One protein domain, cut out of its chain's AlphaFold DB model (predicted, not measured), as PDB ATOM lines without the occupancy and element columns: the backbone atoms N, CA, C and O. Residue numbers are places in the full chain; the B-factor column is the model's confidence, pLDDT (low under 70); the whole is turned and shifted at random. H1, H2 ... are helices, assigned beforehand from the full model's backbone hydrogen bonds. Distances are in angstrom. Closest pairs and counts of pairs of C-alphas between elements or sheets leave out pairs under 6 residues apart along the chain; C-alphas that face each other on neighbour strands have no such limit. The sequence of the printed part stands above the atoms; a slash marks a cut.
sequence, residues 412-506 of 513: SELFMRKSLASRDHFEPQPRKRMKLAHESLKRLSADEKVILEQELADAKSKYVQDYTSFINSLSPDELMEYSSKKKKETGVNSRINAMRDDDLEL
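This is residues 412 to 506 of the 513 residues of the protein "Hypothetical protein" of Notodromas monacha (UniProt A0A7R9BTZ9). Two long helices, H3 and H4, meet near their ends to make an open V, and two short helices, H1 and H2, pack on each other as a small head near the other end of H3. The arm H4 is bare, and its residues 483 to 504 stick out free of the rest. The printed part has 95 residues with four named helices, in the order H1, H2, H3, H4, and no named strand; its class is all helix. It is only just extended, close to loose, with a radius of gyration of the C-alphas of 19.0 A and spans of 48 by 38 by 29 A.

H4, residues 476 to 504, is the longest helix by residues. It is close to but not clearly touching H3, residues 446 to 473; their closest C-alphas, those of Ile 471 and Leu 479, are 7.1 A apart. They run opposite ways at a steep tilt of 40 degrees. H1, residues 412 to 421, only just touches H3, with 3 pairs of C-alphas within 8 A; H3 does so with residues 452 to 456 alone. The closest C-alphas are those of Leu 414 and Leu 456, 6.9 A apart, and the lines are about perpendicular at 87 degrees. H2, residues 430 to 442, touches H1, the closest C-alphas being those of Met 416 and Ala 437 at 6.0 A. They run opposite ways at a steep tilt of 51 degrees. H2 is apart from H3 and H4, and H1 is apart from H4. Every O i to N i+4 pair is within hydrogen-bond range in H1, H2 and H3; in H4, 22 of 25 are.

H3 is 40.5 A long and H4 40.4 A; H1 is 14.0 A and H2 18.8 A. H1 begins with C-alpha 412 at (-99.332, 44.296, -0.407), and H4 ends with C-alpha 504 at (-115.723, 33.775, 5.041).

The C-alphas farthest apart, of Arg 443 and Asp 477, are 50.2 A apart. The printed part has no cut. The links H2 to H3 and H3 to H4 are tight, and H1 to H2 is short. pLDDT is under 70 in residues 422 to 434 and 487 to 506.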
ATOM      1  N   SER A 412     -99.748  45.087  -1.567       75.88
ATOM      2  CA  SER A 412     -99.332  44.296  -0.407       75.88
ATOM      3  C   SER A 412     -98.606  43.022  -0.835       75.88
ATOM      4  O   SER A 412     -97.486  42.775  -0.407       75.88
ATOM      5  N   GLU A 413     -99.175  42.239  -1.754       76.94
ATOM      6  CA  GLU A 413     -98.542  41.004  -2.223       76.94
ATOM      7  C   GLU A 413     -97.205  41.261  -2.942       76.94
ATOM      8  O   GLU A 413     -96.238  40.529  -2.715       76.94
ATOM      9  N   LEU A 414     -97.127  42.306  -3.774       81.38
ATOM     10  CA  LEU A 414     -95.892  42.713  -4.452       81.38
ATOM     11  C   LEU A 414     -94.805  43.097  -3.437       81.38
ATOM     12  O   LEU A 414     -93.694  42.565  -3.481       81.38
ATOM     13  N   PHE A 415     -95.146  43.973  -2.494       82.06
ATOM     14  CA  PHE A 415     -94.246  44.436  -1.445       82.06
ATOM     15  C   PHE A 415     -93.767  43.293  -0.547       82.06
ATOM     16  O   PHE A 415     -92.587  43.211  -0.214       82.06
ATOM     17  N   MET A 416     -94.656  42.367  -0.194       78.88
ATOM     18  CA  MET A 416     -94.326  41.200   0.623       78.88
ATOM     19  C   MET A 416     -93.368  40.258  -0.106       78.88
ATOM     20  O   MET A 416     -92.389  39.809   0.486       78.88
ATOM     21  N   ARG A 417     -93.588  39.994  -1.402       78.06
ATOM     22  CA  ARG A 417     -92.654  39.196  -2.214       78.06
ATOM     23  C   ARG A 417     -91.273  39.847  -2.273       78.06
ATOM     24  O   ARG A 417     -90.281  39.150  -2.083       78.06
ATOM     25  N   LYS A 418     -91.210  41.167  -2.472       79.88
ATOM     26  CA  LYS A 418     -89.953  41.932  -2.479       79.88
ATOM     27  C   LYS A 418     -89.249  41.914  -1.120       79.88
ATOM     28  O   LYS A 418     -88.065  41.606  -1.052       79.88
ATOM     29  N   SER A 419     -89.986  42.158  -0.040       75.94
ATOM     30  CA  SER A 419     -89.450  42.190   1.327       75.94
ATOM     31  C   SER A 419     -88.933  40.827   1.786       75.94
ATOM     32  O   SER A 419     -87.951  40.746   2.512       75.94
ATOM     33  N   LEU A 420     -89.581  39.740   1.355       70.44
ATOM     34  CA  LEU A 420     -89.152  38.373   1.662       70.44
ATOM     35  C   LEU A 420     -88.010  37.880   0.758       70.44
ATOM     36  O   LEU A 420     -87.323  36.933   1.136       70.44
ATOM     37  N   ALA A 421     -87.835  38.484  -0.421       73.75
ATOM     38  CA  ALA A 421     -86.731  38.207  -1.342       73.75
ATOM     39  C   ALA A 421     -85.471  39.028  -1.024       73.75
ATOM     40  O   ALA A 421     -84.365  38.583  -1.340       73.75
ATOM     41  N   SER A 422     -85.618  40.198  -0.391       69.75
ATOM     42  CA  SER A 422     -84.483  40.949   0.143       69.75
ATOM     43  C   SER A 422     -83.747  40.106   1.192       69.75
ATOM     44  O   SER A 422     -84.346  39.513   2.093       69.75
ATOM     45  N   ARG A 423     -82.417  40.047   1.064       59.75
ATOM     46  CA  ARG A 423     -81.525  39.351   2.004       59.75
ATOM     47  C   ARG A 423     -81.200  40.212   3.233       59.75
ATOM     48  O   ARG A 423     -80.465  39.750   4.100       59.75
ATOM     49  N   ASP A 424     -81.773  41.414   3.330       58.56
ATOM     50  CA  ASP A 424     -81.433  42.424   4.343       58.56
ATOM     51  C   ASP A 424     -82.053  42.142   5.724       58.56
ATOM     52  O   ASP A 424     -81.792  42.850   6.696       58.56
ATOM     53  N   HIS A 425     -82.872  41.094   5.855       53.97
ATOM     54  CA  HIS A 425     -83.494  40.709   7.122       53.97
ATOM     55  C   HIS A 425     -82.942  39.373   7.634       53.97
ATOM     56  O   HIS A 425     -83.382  38.298   7.220       53.97
ATOM     57  N   PHE A 426     -82.018  39.434   8.601       55.03
ATOM     58  CA  PHE A 426     -81.571  38.279   9.392       55.03
ATOM     59  C   PHE A 426     -82.658  37.874  10.410       55.03
ATOM     60  O   PHE A 426     -82.483  37.970  11.619       55.03
ATOM     61  N   GLU A 427     -83.826  37.452   9.923       69.06
ATOM     62  CA  GLU A 427     -84.875  36.841  10.744       69.06
ATOM     63  C   GLU A 427     -85.136  35.412  10.230       69.06
ATOM     64  O   GLU A 427     -85.704  35.219   9.142       69.06
ATOM     65  N   PRO A 428     -84.685  34.378  10.968       59.72
ATOM     66  CA  PRO A 428     -84.762  32.992  10.518       59.72
ATOM     67  C   PRO A 428     -86.190  32.435  10.536       59.72
ATOM     68  O   PRO A 428     -86.474  31.489   9.798       59.72
ATOM     69  N   GLN A 429     -87.111  33.003  11.326       57.22
ATOM     70  CA  GLN A 429     -88.478  32.491  11.421       57.22
ATOM     71  C   GLN A 429     -89.405  33.090  10.343       57.22
ATOM     72  O   GLN A 429     -89.692  34.291  10.367       57.22
ATOM     73  N   PRO A 430     -90.006  32.267   9.455       56.53
ATOM     74  CA  PRO A 430     -90.864  32.755   8.369       56.53
ATOM     75  C   PRO A 430     -92.078  33.571   8.837       56.53
ATOM     76  O   PRO A 430     -92.461  34.540   8.187       56.53
ATOM     77  N   ARG A 431     -92.671  33.210   9.985       57.03
ATOM     78  CA  ARG A 431     -93.814  33.937  10.567       57.03
ATOM     79  C   ARG A 431     -93.435  35.349  11.018       57.03
ATOM     80  O   ARG A 431     -94.217  36.275  10.833       57.03
ATOM     81  N   LYS A 432     -92.237  35.516  11.583       69.44
ATOM     82  CA  LYS A 432     -91.739  36.817  12.038       69.44
ATOM     83  C   LYS A 432     -91.362  37.712  10.861       69.44
ATOM     84  O   LYS A 432     -91.753  38.874  10.860       69.44
ATOM     85  N   ARG A 433     -90.746  37.156   9.809       66.69
ATOM     86  CA  ARG A 433     -90.511  37.879   8.542       66.69
ATOM     87  C   ARG A 433     -91.804  38.409   7.924       66.69
ATOM     88  O   ARG A 433     -91.862  39.564   7.526       66.69
ATOM     89  N   MET A 434     -92.848  37.580   7.894       64.50
ATOM     90  CA  MET A 434     -94.169  37.976   7.395       64.50
ATOM     91  C   MET A 434     -94.759  39.136   8.216       64.50
ATOM     92  O   MET A 434     -95.269  40.100   7.655       64.50
ATOM     93  N   LYS A 435     -94.650  39.073   9.550       74.56
ATOM     94  CA  LYS A 435     -95.145  40.130  10.443       74.56
ATOM     95  C   LYS A 435     -94.393  41.452  10.246       74.56
ATOM     96  O   LYS A 435     -95.033  42.485  10.087       74.56
ATOM     97  N   LEU A 436     -93.061  41.404  10.195       76.75
ATOM     98  CA  LEU A 436     -92.218  42.580   9.960       76.75
ATOM     99  C   LEU A 436     -92.521  43.224   8.606       76.75
ATOM    100  O   LEU A 436     -92.687  44.436   8.531       76.75
ATOM    101  N   ALA A 437     -92.682  42.422   7.553       74.25
ATOM    102  CA  ALA A 437     -93.026  42.932   6.232       74.25
ATOM    103  C   ALA A 437     -94.427  43.588   6.204       74.25
ATOM    104  O   ALA A 437     -94.583  44.659   5.623       74.25
ATOM    105  N   HIS A 438     -95.427  43.048   6.913       73.19
ATOM    106  CA  HIS A 438     -96.720  43.732   7.084       73.19
ATOM    107  C   HIS A 438     -96.601  45.065   7.842       73.19
ATOM    108  O   HIS A 438     -97.262  46.040   7.488       73.19
ATOM    109  N   GLU A 439     -95.774  45.129   8.885       82.00
ATOM    110  CA  GLU A 439     -95.540  46.365   9.643       82.00
ATOM    111  C   GLU A 439     -94.771  47.411   8.826       82.00
ATOM    112  O   GLU A 439     -95.009  48.609   8.984       82.00
ATOM    113  N   SER A 440     -93.863  46.984   7.948       81.75
ATOM    114  CA  SER A 440     -93.161  47.868   7.012       81.75
ATOM    115  C   SER A 440     -94.103  48.412   5.939       81.75
ATOM    116  O   SER A 440     -94.085  49.610   5.683       81.75
ATOM    117  N   LEU A 441     -95.009  47.586   5.400       80.31
ATOM    118  CA  LEU A 441     -96.023  48.020   4.429       80.31
ATOM    119  C   LEU A 441     -96.915  49.143   4.986       80.31
ATOM    120  O   LEU A 441     -97.252  50.091   4.278       80.31
ATOM    121  N   LYS A 442     -97.290  49.054   6.270       84.38
ATOM    122  CA  LYS A 442     -98.095  50.084   6.951       84.38
ATOM    123  C   LYS A 442     -97.359  51.415   7.111       84.38
ATOM    124  O   LYS A 442     -98.014  52.448   7.200       84.38
ATOM    125  N   ARG A 443     -96.026  51.384   7.156       85.62
ATOM    126  CA  ARG A 443     -95.154  52.547   7.367       85.62
ATOM    127  C   ARG A 443     -94.670  53.199   6.070       85.62
ATOM    128  O   ARG A 443     -93.950  54.185   6.149       85.62
ATOM    129  N   LEU A 444     -95.074  52.677   4.909       85.56
ATOM    130  CA  LEU A 444     -94.725  53.260   3.616       85.56
ATOM    131  C   LEU A 444     -95.325  54.656   3.440       85.56
ATOM    132  O   LEU A 444     -96.516  54.876   3.701       85.56
ATOM    133  N   SER A 445     -94.499  55.561   2.926       89.50
ATOM    134  CA  SER A 445     -94.895  56.895   2.484       89.50
ATOM    135  C   SER A 445     -95.828  56.836   1.267       89.50
ATOM    136  O   SER A 445     -95.963  55.805   0.602       89.50
ATOM    137  N   ALA A 446     -96.515  57.947   0.981       87.31
ATOM    138  CA  ALA A 446     -97.383  58.047  -0.191       87.31
ATOM    139  C   ALA A 446     -96.591  57.857  -1.498       87.31
ATOM    140  O   ALA A 446     -97.037  57.116  -2.371       87.31
ATOM    141  N   ASP A 447     -95.390  58.428  -1.581       88.44
ATOM    142  CA  ASP A 447     -94.534  58.349  -2.767       88.44
ATOM    143  C   ASP A 447     -94.044  56.913  -3.022       88.44
ATOM    144  O   ASP A 447     -94.084  56.425  -4.150       88.44
ATOM    145  N   GLU A 448     -93.672  56.177  -1.967       87.44
ATOM    146  CA  GLU A 448     -93.288  54.761  -2.078       87.44
ATOM    147  C   GLU A 448     -94.457  53.870  -2.518       87.44
ATOM    148  O   GLU A 448     -94.260  52.906  -3.261       87.44
ATOM    149  N   LYS A 449     -95.686  54.186  -2.091       86.25
ATOM    150  CA  LYS A 449     -96.885  53.465  -2.544       86.25
ATOM    151  C   LYS A 449     -97.152  53.696  -4.028       86.25
ATOM    152  O   LYS A 449     -97.434  52.723  -4.719       86.25
ATOM    153  N   VAL A 450     -96.991  54.926  -4.519       90.12
ATOM    154  CA  VAL A 450     -97.130  55.249  -5.952       90.12
ATOM    155  C   VAL A 450     -96.097  54.489  -6.789       90.12
ATOM    156  O   VAL A 450     -96.435  53.932  -7.832       90.12
ATOM    157  N   ILE A 451     -94.852  54.378  -6.310       91.31
ATOM    158  CA  ILE A 451     -93.818  53.574  -6.981       91.31
ATOM    159  C   ILE A 451     -94.236  52.097  -7.050       91.31
ATOM    160  O   ILE A 451     -94.167  51.486  -8.116       91.31
ATOM    161  N   LEU A 452     -94.723  51.518  -5.947       88.12
ATOM    162  CA  LEU A 452     -95.181  50.123  -5.930       88.12
ATOM    163  C   LEU A 452     -96.431  49.892  -6.795       88.12
ATOM    164  O   LEU A 452     -96.606  48.803  -7.341       88.12
ATOM    165  N   GLU A 453     -97.310  50.886  -6.918       88.88
ATOM    166  CA  GLU A 453     -98.466  50.851  -7.819       88.88
ATOM    167  C   GLU A 453     -98.037  50.811  -9.282       88.88
ATOM    168  O   GLU A 453     -98.537  49.977 -10.043       88.88
ATOM    169  N   GLN A 454     -97.069  51.651  -9.651       92.44
ATOM    170  CA  GLN A 454     -96.490  51.658 -10.989       92.44
ATOM    171  C   GLN A 454     -95.823  50.312 -11.304       92.44
ATOM    172  O   GLN A 454     -96.115  49.694 -12.325       92.44
ATOM    173  N   GLU A 455     -95.018  49.779 -10.384       90.31
ATOM    174  CA  GLU A 455     -94.381  48.469 -10.553       90.31
ATOM    175  C   GLU A 455     -95.391  47.314 -10.640       90.31
ATOM    176  O   GLU A 455     -95.176  46.337 -11.363       90.31
ATOM    177  N   LEU A 456     -96.508  47.401  -9.911       88.94
ATOM    178  CA  LEU A 456     -97.596  46.431 -10.010       88.94
ATOM    179  C   LEU A 456     -98.268  46.495 -11.386       88.94
ATOM    180  O   LEU A 456     -98.608  45.449 -11.947       88.94
ATOM    181  N   ALA A 457     -98.469  47.699 -11.924       88.69
ATOM    182  CA  ALA A 457     -99.016  47.910 -13.260       88.69
ATOM    183  C   ALA A 457     -98.071  47.369 -14.345       88.69
ATOM    184  O   ALA A 457     -98.521  46.660 -15.251       88.69
ATOM    185  N   ASP A 458     -96.767  47.598 -14.202       90.69
ATOM    186  CA  ASP A 458     -95.742  47.083 -15.112       90.69
ATOM    187  C   ASP A 458     -95.667  45.550 -15.053       90.69
ATOM    188  O   ASP A 458     -95.645  44.883 -16.088       90.69
ATOM    189  N   ALA A 459     -95.729  44.957 -13.854       85.62
ATOM    190  CA  ALA A 459     -95.747  43.504 -13.677       85.62
ATOM    191  C   ALA A 459     -96.993  42.850 -14.300       85.62
ATOM    192  O   ALA A 459     -96.896  41.775 -14.899       85.62
ATOM    193  N   LYS A 460     -98.166  43.490 -14.189       86.50
ATOM    194  CA  LYS A 460     -99.399  43.032 -14.851       86.50
ATOM    195  C   LYS A 460     -99.290  43.141 -16.370       86.50
ATOM    196  O   LYS A 460     -99.658  42.200 -17.066       86.50
ATOM    197  N   SER A 461     -98.750  44.249 -16.870       89.12
ATOM    198  CA  SER A 461     -98.566  44.483 -18.306       89.12
ATOM    199  C   SER A 461     -97.587  43.482 -18.916       89.12
ATOM    200  O   SER A 461     -97.891  42.870 -19.940       89.12
ATOM    201  N   LYS A 462     -96.463  43.227 -18.238       90.44
ATOM    202  CA  LYS A 462     -95.488  42.206 -18.628       90.44
ATOM    203  C   LYS A 462     -96.103  40.808 -18.645       90.44
ATOM    204  O   LYS A 462     -95.934  40.086 -19.617       90.44
ATOM    205  N   TYR A 463     -96.885  40.448 -17.624       88.06
ATOM    206  CA  TYR A 463     -97.577  39.159 -17.608       88.06
ATOM    207  C   TYR A 463     -98.519  38.987 -18.803       88.06
ATOM    208  O   TYR A 463     -98.553  37.913 -19.388       88.06
ATOM    209  N   VAL A 464     -99.274  40.024 -19.182       85.19
ATOM    210  CA  VAL A 464    -100.157  39.946 -20.356       85.19
ATOM    211  C   VAL A 464     -99.344  39.688 -21.626       85.19
ATOM    212  O   VAL A 464     -99.744  38.842 -22.415       85.19
ATOM    213  N   GLN A 465     -98.199  40.353 -21.798       89.69
ATOM    214  CA  GLN A 465     -97.307  40.151 -22.949       89.69
ATOM    215  C   GLN A 465     -96.673  38.751 -22.970       89.69
ATOM    216  O   GLN A 465     -96.637  38.094 -24.012       89.69
ATOM    217  N   ASP A 466     -96.208  38.269 -21.819       86.69
ATOM    218  CA  ASP A 466     -95.634  36.928 -21.688       86.69
ATOM    219  C   ASP A 466     -96.714  35.860 -21.930       86.69
ATOM    220  O   ASP A 466     -96.471  34.853 -22.595       86.69
ATOM    221  N   TYR A 467     -97.935  36.093 -21.440       86.25
ATOM    222  CA  TYR A 467     -99.072  35.190 -21.601       86.25
ATOM    223  C   TYR A 467     -99.568  35.139 -23.044       86.25
ATOM    224  O   TYR A 467     -99.825  34.052 -23.555       86.25
ATOM    225  N   THR A 468     -99.668  36.275 -23.739       84.88
ATOM    226  CA  THR A 468    -100.020  36.281 -25.168       84.88
ATOM    227  C   THR A 468     -98.949  35.589 -26.001       84.88
ATOM    228  O   THR A 468     -99.287  34.784 -26.867       84.88
ATOM    229  N   SER A 469     -97.669  35.821 -25.701       89.06
ATOM    230  CA  SER A 469     -96.550  35.135 -26.360       89.06
ATOM    231  C   SER A 469     -96.592  33.625 -26.124       89.06
ATOM    232  O   SER A 469     -96.406  32.852 -27.060       89.06
ATOM    233  N   PHE A 470     -96.906  33.200 -24.899       88.38
ATOM    234  CA  PHE A 470     -97.082  31.795 -24.552       88.38
ATOM    235  C   PHE A 470     -98.237  31.157 -25.331       88.38
ATOM    236  O   PHE A 470     -98.025  30.142 -25.986       88.38
ATOM    237  N   ILE A 471     -99.425  31.769 -25.341       84.81
ATOM    238  CA  ILE A 471    -100.585  31.250 -26.083       84.81
ATOM    239  C   ILE A 471    -100.286  31.137 -27.582       84.81
ATOM    240  O   ILE A 471    -100.631  30.132 -28.195       84.81
ATOM    241  N   ASN A 472     -99.598  32.128 -28.150       85.94
ATOM    242  CA  ASN A 472     -99.207  32.125 -29.559       85.94
ATOM    243  C   ASN A 472     -98.089  31.116 -29.879       85.94
ATOM    244  O   ASN A 472     -97.896  30.778 -31.044       85.94
ATOM    245  N   SER A 473     -97.341  30.657 -28.871       85.19
ATOM    246  CA  SER A 473     -96.285  29.649 -29.025       85.19
ATOM    247  C   SER A 473     -96.803  28.205 -29.027       85.19
ATOM    248  O   SER A 473     -96.070  27.305 -29.433       85.19
ATOM    249  N   LEU A 474     -98.045  27.978 -28.582       86.06
ATOM    250  CA  LEU A 474     -98.659  26.650 -28.532       86.06
ATOM    251  C   LEU A 474     -99.158  26.213 -29.912       86.06
ATOM    252  O   LEU A 474     -99.758  26.997 -30.650       86.06
ATOM    253  N   SER A 475     -98.981  24.932 -30.237       86.44
ATOM    254  CA  SER A 475     -99.638  24.336 -31.403       86.44
ATOM    255  C   SER A 475    -101.167  24.262 -31.212       86.44
ATOM    256  O   SER A 475    -101.655  24.299 -30.078       86.44
ATOM    257  N   PRO A 476    -101.961  24.131 -32.294       85.19
ATOM    258  CA  PRO A 476    -103.421  24.049 -32.195       85.19
ATOM    259  C   PRO A 476    -103.929  22.931 -31.267       85.19
ATOM    260  O   PRO A 476    -104.889  23.144 -30.523       85.19
ATOM    261  N   ASP A 477    -103.262  21.775 -31.259       81.06
ATOM    262  CA  ASP A 477    -103.619  20.637 -30.402       81.06
ATOM    263  C   ASP A 477    -103.277  20.907 -28.927       81.06
ATOM    264  O   ASP A 477    -104.095  20.669 -28.033       81.06
ATOM    265  N   GLU A 478    -102.108  21.497 -28.658       81.94
ATOM    266  CA  GLU A 478    -101.687  21.897 -27.308       81.94
ATOM    267  C   GLU A 478    -102.567  23.020 -26.742       81.94
ATOM    268  O   GLU A 478    -102.898  23.019 -25.554       81.94
ATOM    269  N   LEU A 479    -103.010  23.955 -27.587       80.88
ATOM    270  CA  LEU A 479    -103.920  25.033 -27.207       80.88
ATOM    271  C   LEU A 479    -105.305  24.495 -26.815       80.88
ATOM    272  O   LEU A 479    -105.907  24.961 -25.841       80.88
ATOM    273  N   MET A 480    -105.802  23.485 -27.534       78.19
ATOM    274  CA  MET A 480    -107.051  22.789 -27.212       78.19
ATOM    275  C   MET A 480    -106.957  22.020 -25.887       78.19
ATOM    276  O   MET A 480    -107.890  22.062 -25.069       78.19
ATOM    277  N   GLU A 481    -105.824  21.360 -25.632       81.25
ATOM    278  CA  GLU A 481    -105.558  20.680 -24.364       81.25
ATOM    279  C   GLU A 481    -105.458  21.679 -23.199       81.25
ATOM    280  O   GLU A 481    -106.095  21.494 -22.154       81.25
ATOM    281  N   TYR A 482    -104.725  22.776 -23.394       79.44
ATOM    282  CA  TYR A 482    -104.563  23.848 -22.415       79.44
ATOM    283  C   TYR A 482    -105.902  24.518 -22.067       79.44
ATOM    284  O   TYR A 482    -106.244  24.655 -20.888       79.44
ATOM    285  N   SER A 483    -106.721  24.849 -23.072       75.12
ATOM    286  CA  SER A 483    -108.069  25.411 -22.889       75.12
ATOM    287  C   SER A 483    -108.989  24.459 -22.114       75.12
ATOM    288  O   SER A 483    -109.679  24.862 -21.171       75.12
ATOM    289  N   SER A 484    -108.936  23.161 -22.428       77.31
ATOM    290  CA  SER A 484    -109.707  22.128 -21.725       77.31
ATOM    291  C   SER A 484    -109.285  21.978 -20.260       77.31
ATOM    292  O   SER A 484    -110.140  21.849 -19.376       77.31
ATOM    293  N   LYS A 485    -107.978  22.023 -19.979       73.81
ATOM    294  CA  LYS A 485    -107.426  21.978 -18.618       73.81
ATOM    295  C   LYS A 485    -107.804  23.227 -17.810       73.81
ATOM    296  O   LYS A 485    -108.303  23.085 -16.692       73.81
ATOM    297  N   LYS A 486    -107.697  24.430 -18.391       70.69
ATOM    298  CA  LYS A 486    -108.134  25.689 -17.754       70.69
ATOM    299  C   LYS A 486    -109.636  25.725 -17.471       70.69
ATOM    300  O   LYS A 486    -110.032  26.169 -16.399       70.69
ATOM    301  N   LYS A 487    -110.479  25.210 -18.373       67.00
ATOM    302  CA  LYS A 487    -111.939  25.134 -18.171       67.00
ATOM    303  C   LYS A 487    -112.330  24.197 -17.020       67.00
ATOM    304  O   LYS A 487    -113.285  24.469 -16.294       67.00
ATOM    305  N   LYS A 488    -111.583  23.105 -16.821       61.72
ATOM    306  CA  LYS A 488    -111.750  22.214 -15.660       61.72
ATOM    307  C   LYS A 488    -111.300  22.890 -14.362       61.72
ATOM    308  O   LYS A 488    -111.985  22.758 -13.354       61.72
ATOM    309  N   GLU A 489    -110.206  23.650 -14.383       54.44
ATOM    310  CA  GLU A 489    -109.771  24.438 -13.223       54.44
ATOM    311  C   GLU A 489    -110.743  25.553 -12.844       54.44
ATOM    312  O   GLU A 489    -111.003  25.730 -11.660       54.44
ATOM    313  N   THR A 490    -111.305  26.301 -13.797       51.44
ATOM    314  CA  THR A 490    -112.269  27.370 -13.483       51.44
ATOM    315  C   THR A 490    -113.578  26.814 -12.937       51.44
ATOM    316  O   THR A 490    -114.108  27.387 -11.991       51.44
ATOM    317  N   GLY A 491    -114.050  25.667 -13.443       45.06
ATOM    318  CA  GLY A 491    -115.226  24.968 -12.905       45.06
ATOM    319  C   GLY A 491    -115.012  24.334 -11.523       45.06
ATOM    320  O   GLY A 491    -115.958  24.177 -10.755       45.06
ATOM    321  N   VAL A 492    -113.768  23.986 -11.175       41.94
ATOM    322  CA  VAL A 492    -113.398  23.520  -9.827       41.94
ATOM    323  C   VAL A 492    -113.150  24.707  -8.890       41.94
ATOM    324  O   VAL A 492    -113.588  24.665  -7.748       41.94
ATOM    325  N   ASN A 493    -112.543  25.796  -9.366       38.59
ATOM    326  CA  ASN A 493    -112.331  27.021  -8.592       38.59
ATOM    327  C   ASN A 493    -113.633  27.784  -8.330       38.59
ATOM    328  O   ASN A 493    -113.754  28.370  -7.267       38.59
ATOM    329  N   SER A 494    -114.626  27.746  -9.222       37.66
ATOM    330  CA  SER A 494    -115.967  28.276  -8.934       37.66
ATOM    331  C   SER A 494    -116.670  27.462  -7.847       37.66
ATOM    332  O   SER A 494    -117.355  28.023  -7.003       37.66
ATOM    333  N   ARG A 495    -116.448  26.141  -7.821       33.97
ATOM    334  CA  ARG A 495    -116.993  25.234  -6.803       33.97
ATOM    335  C   ARG A 495    -116.265  25.361  -5.460       33.97
ATOM    336  O   ARG A 495    -116.900  25.252  -4.425       33.97
ATOM    337  N   ILE A 496    -114.958  25.629  -5.475       35.03
ATOM    338  CA  ILE A 496    -114.145  25.879  -4.275       35.03
ATOM    339  C   ILE A 496    -114.359  27.299  -3.737       35.03
ATOM    340  O   ILE A 496    -114.393  27.459  -2.527       35.03
ATOM    341  N   ASN A 497    -114.529  28.314  -4.592       34.41
ATOM    342  CA  ASN A 497    -114.856  29.675  -4.152       34.41
ATOM    343  C   ASN A 497    -116.270  29.738  -3.561       34.41
ATOM    344  O   ASN A 497    -116.425  30.321  -2.501       34.41
ATOM    345  N   ALA A 498    -117.249  29.027  -4.136       36.47
ATOM    346  CA  ALA A 498    -118.570  28.877  -3.519       36.47
ATOM    347  C   ALA A 498    -118.501  28.234  -2.118       36.47
ATOM    348  O   ALA A 498    -119.213  28.649  -1.221       36.47
ATOM    349  N   MET A 499    -117.589  27.278  -1.902       33.91
ATOM    350  CA  MET A 499    -117.354  26.678  -0.576       33.91
ATOM    351  C   MET A 499    -116.485  27.541   0.354       33.91
ATOM    352  O   MET A 499    -116.321  27.193   1.516       33.91
ATOM    353  N   ARG A 500    -115.860  28.612  -0.151       35.25
ATOM    354  CA  ARG A 500    -114.967  29.495   0.613       35.25
ATOM    355  C   ARG A 500    -115.655  30.798   1.009       35.25
ATOM    356  O   ARG A 500    -115.278  31.367   2.024       35.25
ATOM    357  N   ASP A 501    -116.645  31.230   0.235       29.61
ATOM    358  CA  ASP A 501    -117.495  32.372   0.565       29.61
ATOM    359  C   ASP A 501    -118.477  32.007   1.701       29.61
ATOM    360  O   ASP A 501    -118.636  32.806   2.618       29.61
ATOM    361  N   ASP A 502    -118.970  30.758   1.759       33.78
ATOM    362  CA  ASP A 502    -119.742  30.232   2.908       33.78
ATOM    363  C   ASP A 502    -118.932  30.200   4.229       33.78
ATOM    364  O   ASP A 502    -119.496  30.344   5.313       33.78
ATOM    365  N   ASP A 503    -117.602  30.039   4.155       32.28
ATOM    366  CA  ASP A 503    -116.703  30.013   5.324       32.28
ATOM    367  C   ASP A 503    -116.138  31.408   5.688       32.28
ATOM    368  O   ASP A 503    -115.621  31.587   6.789       32.28
ATOM    369  N   LEU A 504    -116.218  32.406   4.795       30.95
ATOM    370  CA  LEU A 504    -115.723  33.775   5.041       30.95
ATOM    371  C   LEU A 504    -116.823  34.751   5.475       30.95
ATOM    372  O   LEU A 504    -116.513  35.762   6.106       30.95
ATOM    373  N   GLU A 505    -118.095  34.453   5.201       30.20
ATOM    374  CA  GLU A 505    -119.222  35.270   5.672       30.20
ATOM    375  C   GLU A 505    -119.550  35.029   7.163       30.20
ATOM    376  O   GLU A 505    -120.256  35.819   7.781       30.20
ATOM    377  N   LEU A 506    -118.948  34.004   7.787       35.69
ATOM    378  CA  LEU A 506    -119.010  33.742   9.234       35.69
ATOM    379  C   LEU A 506    -117.821  34.302  10.045       35.69
ATOM    380  O   LEU A 506    -117.818  34.170  11.266       35.69
TER     381      LEU A 506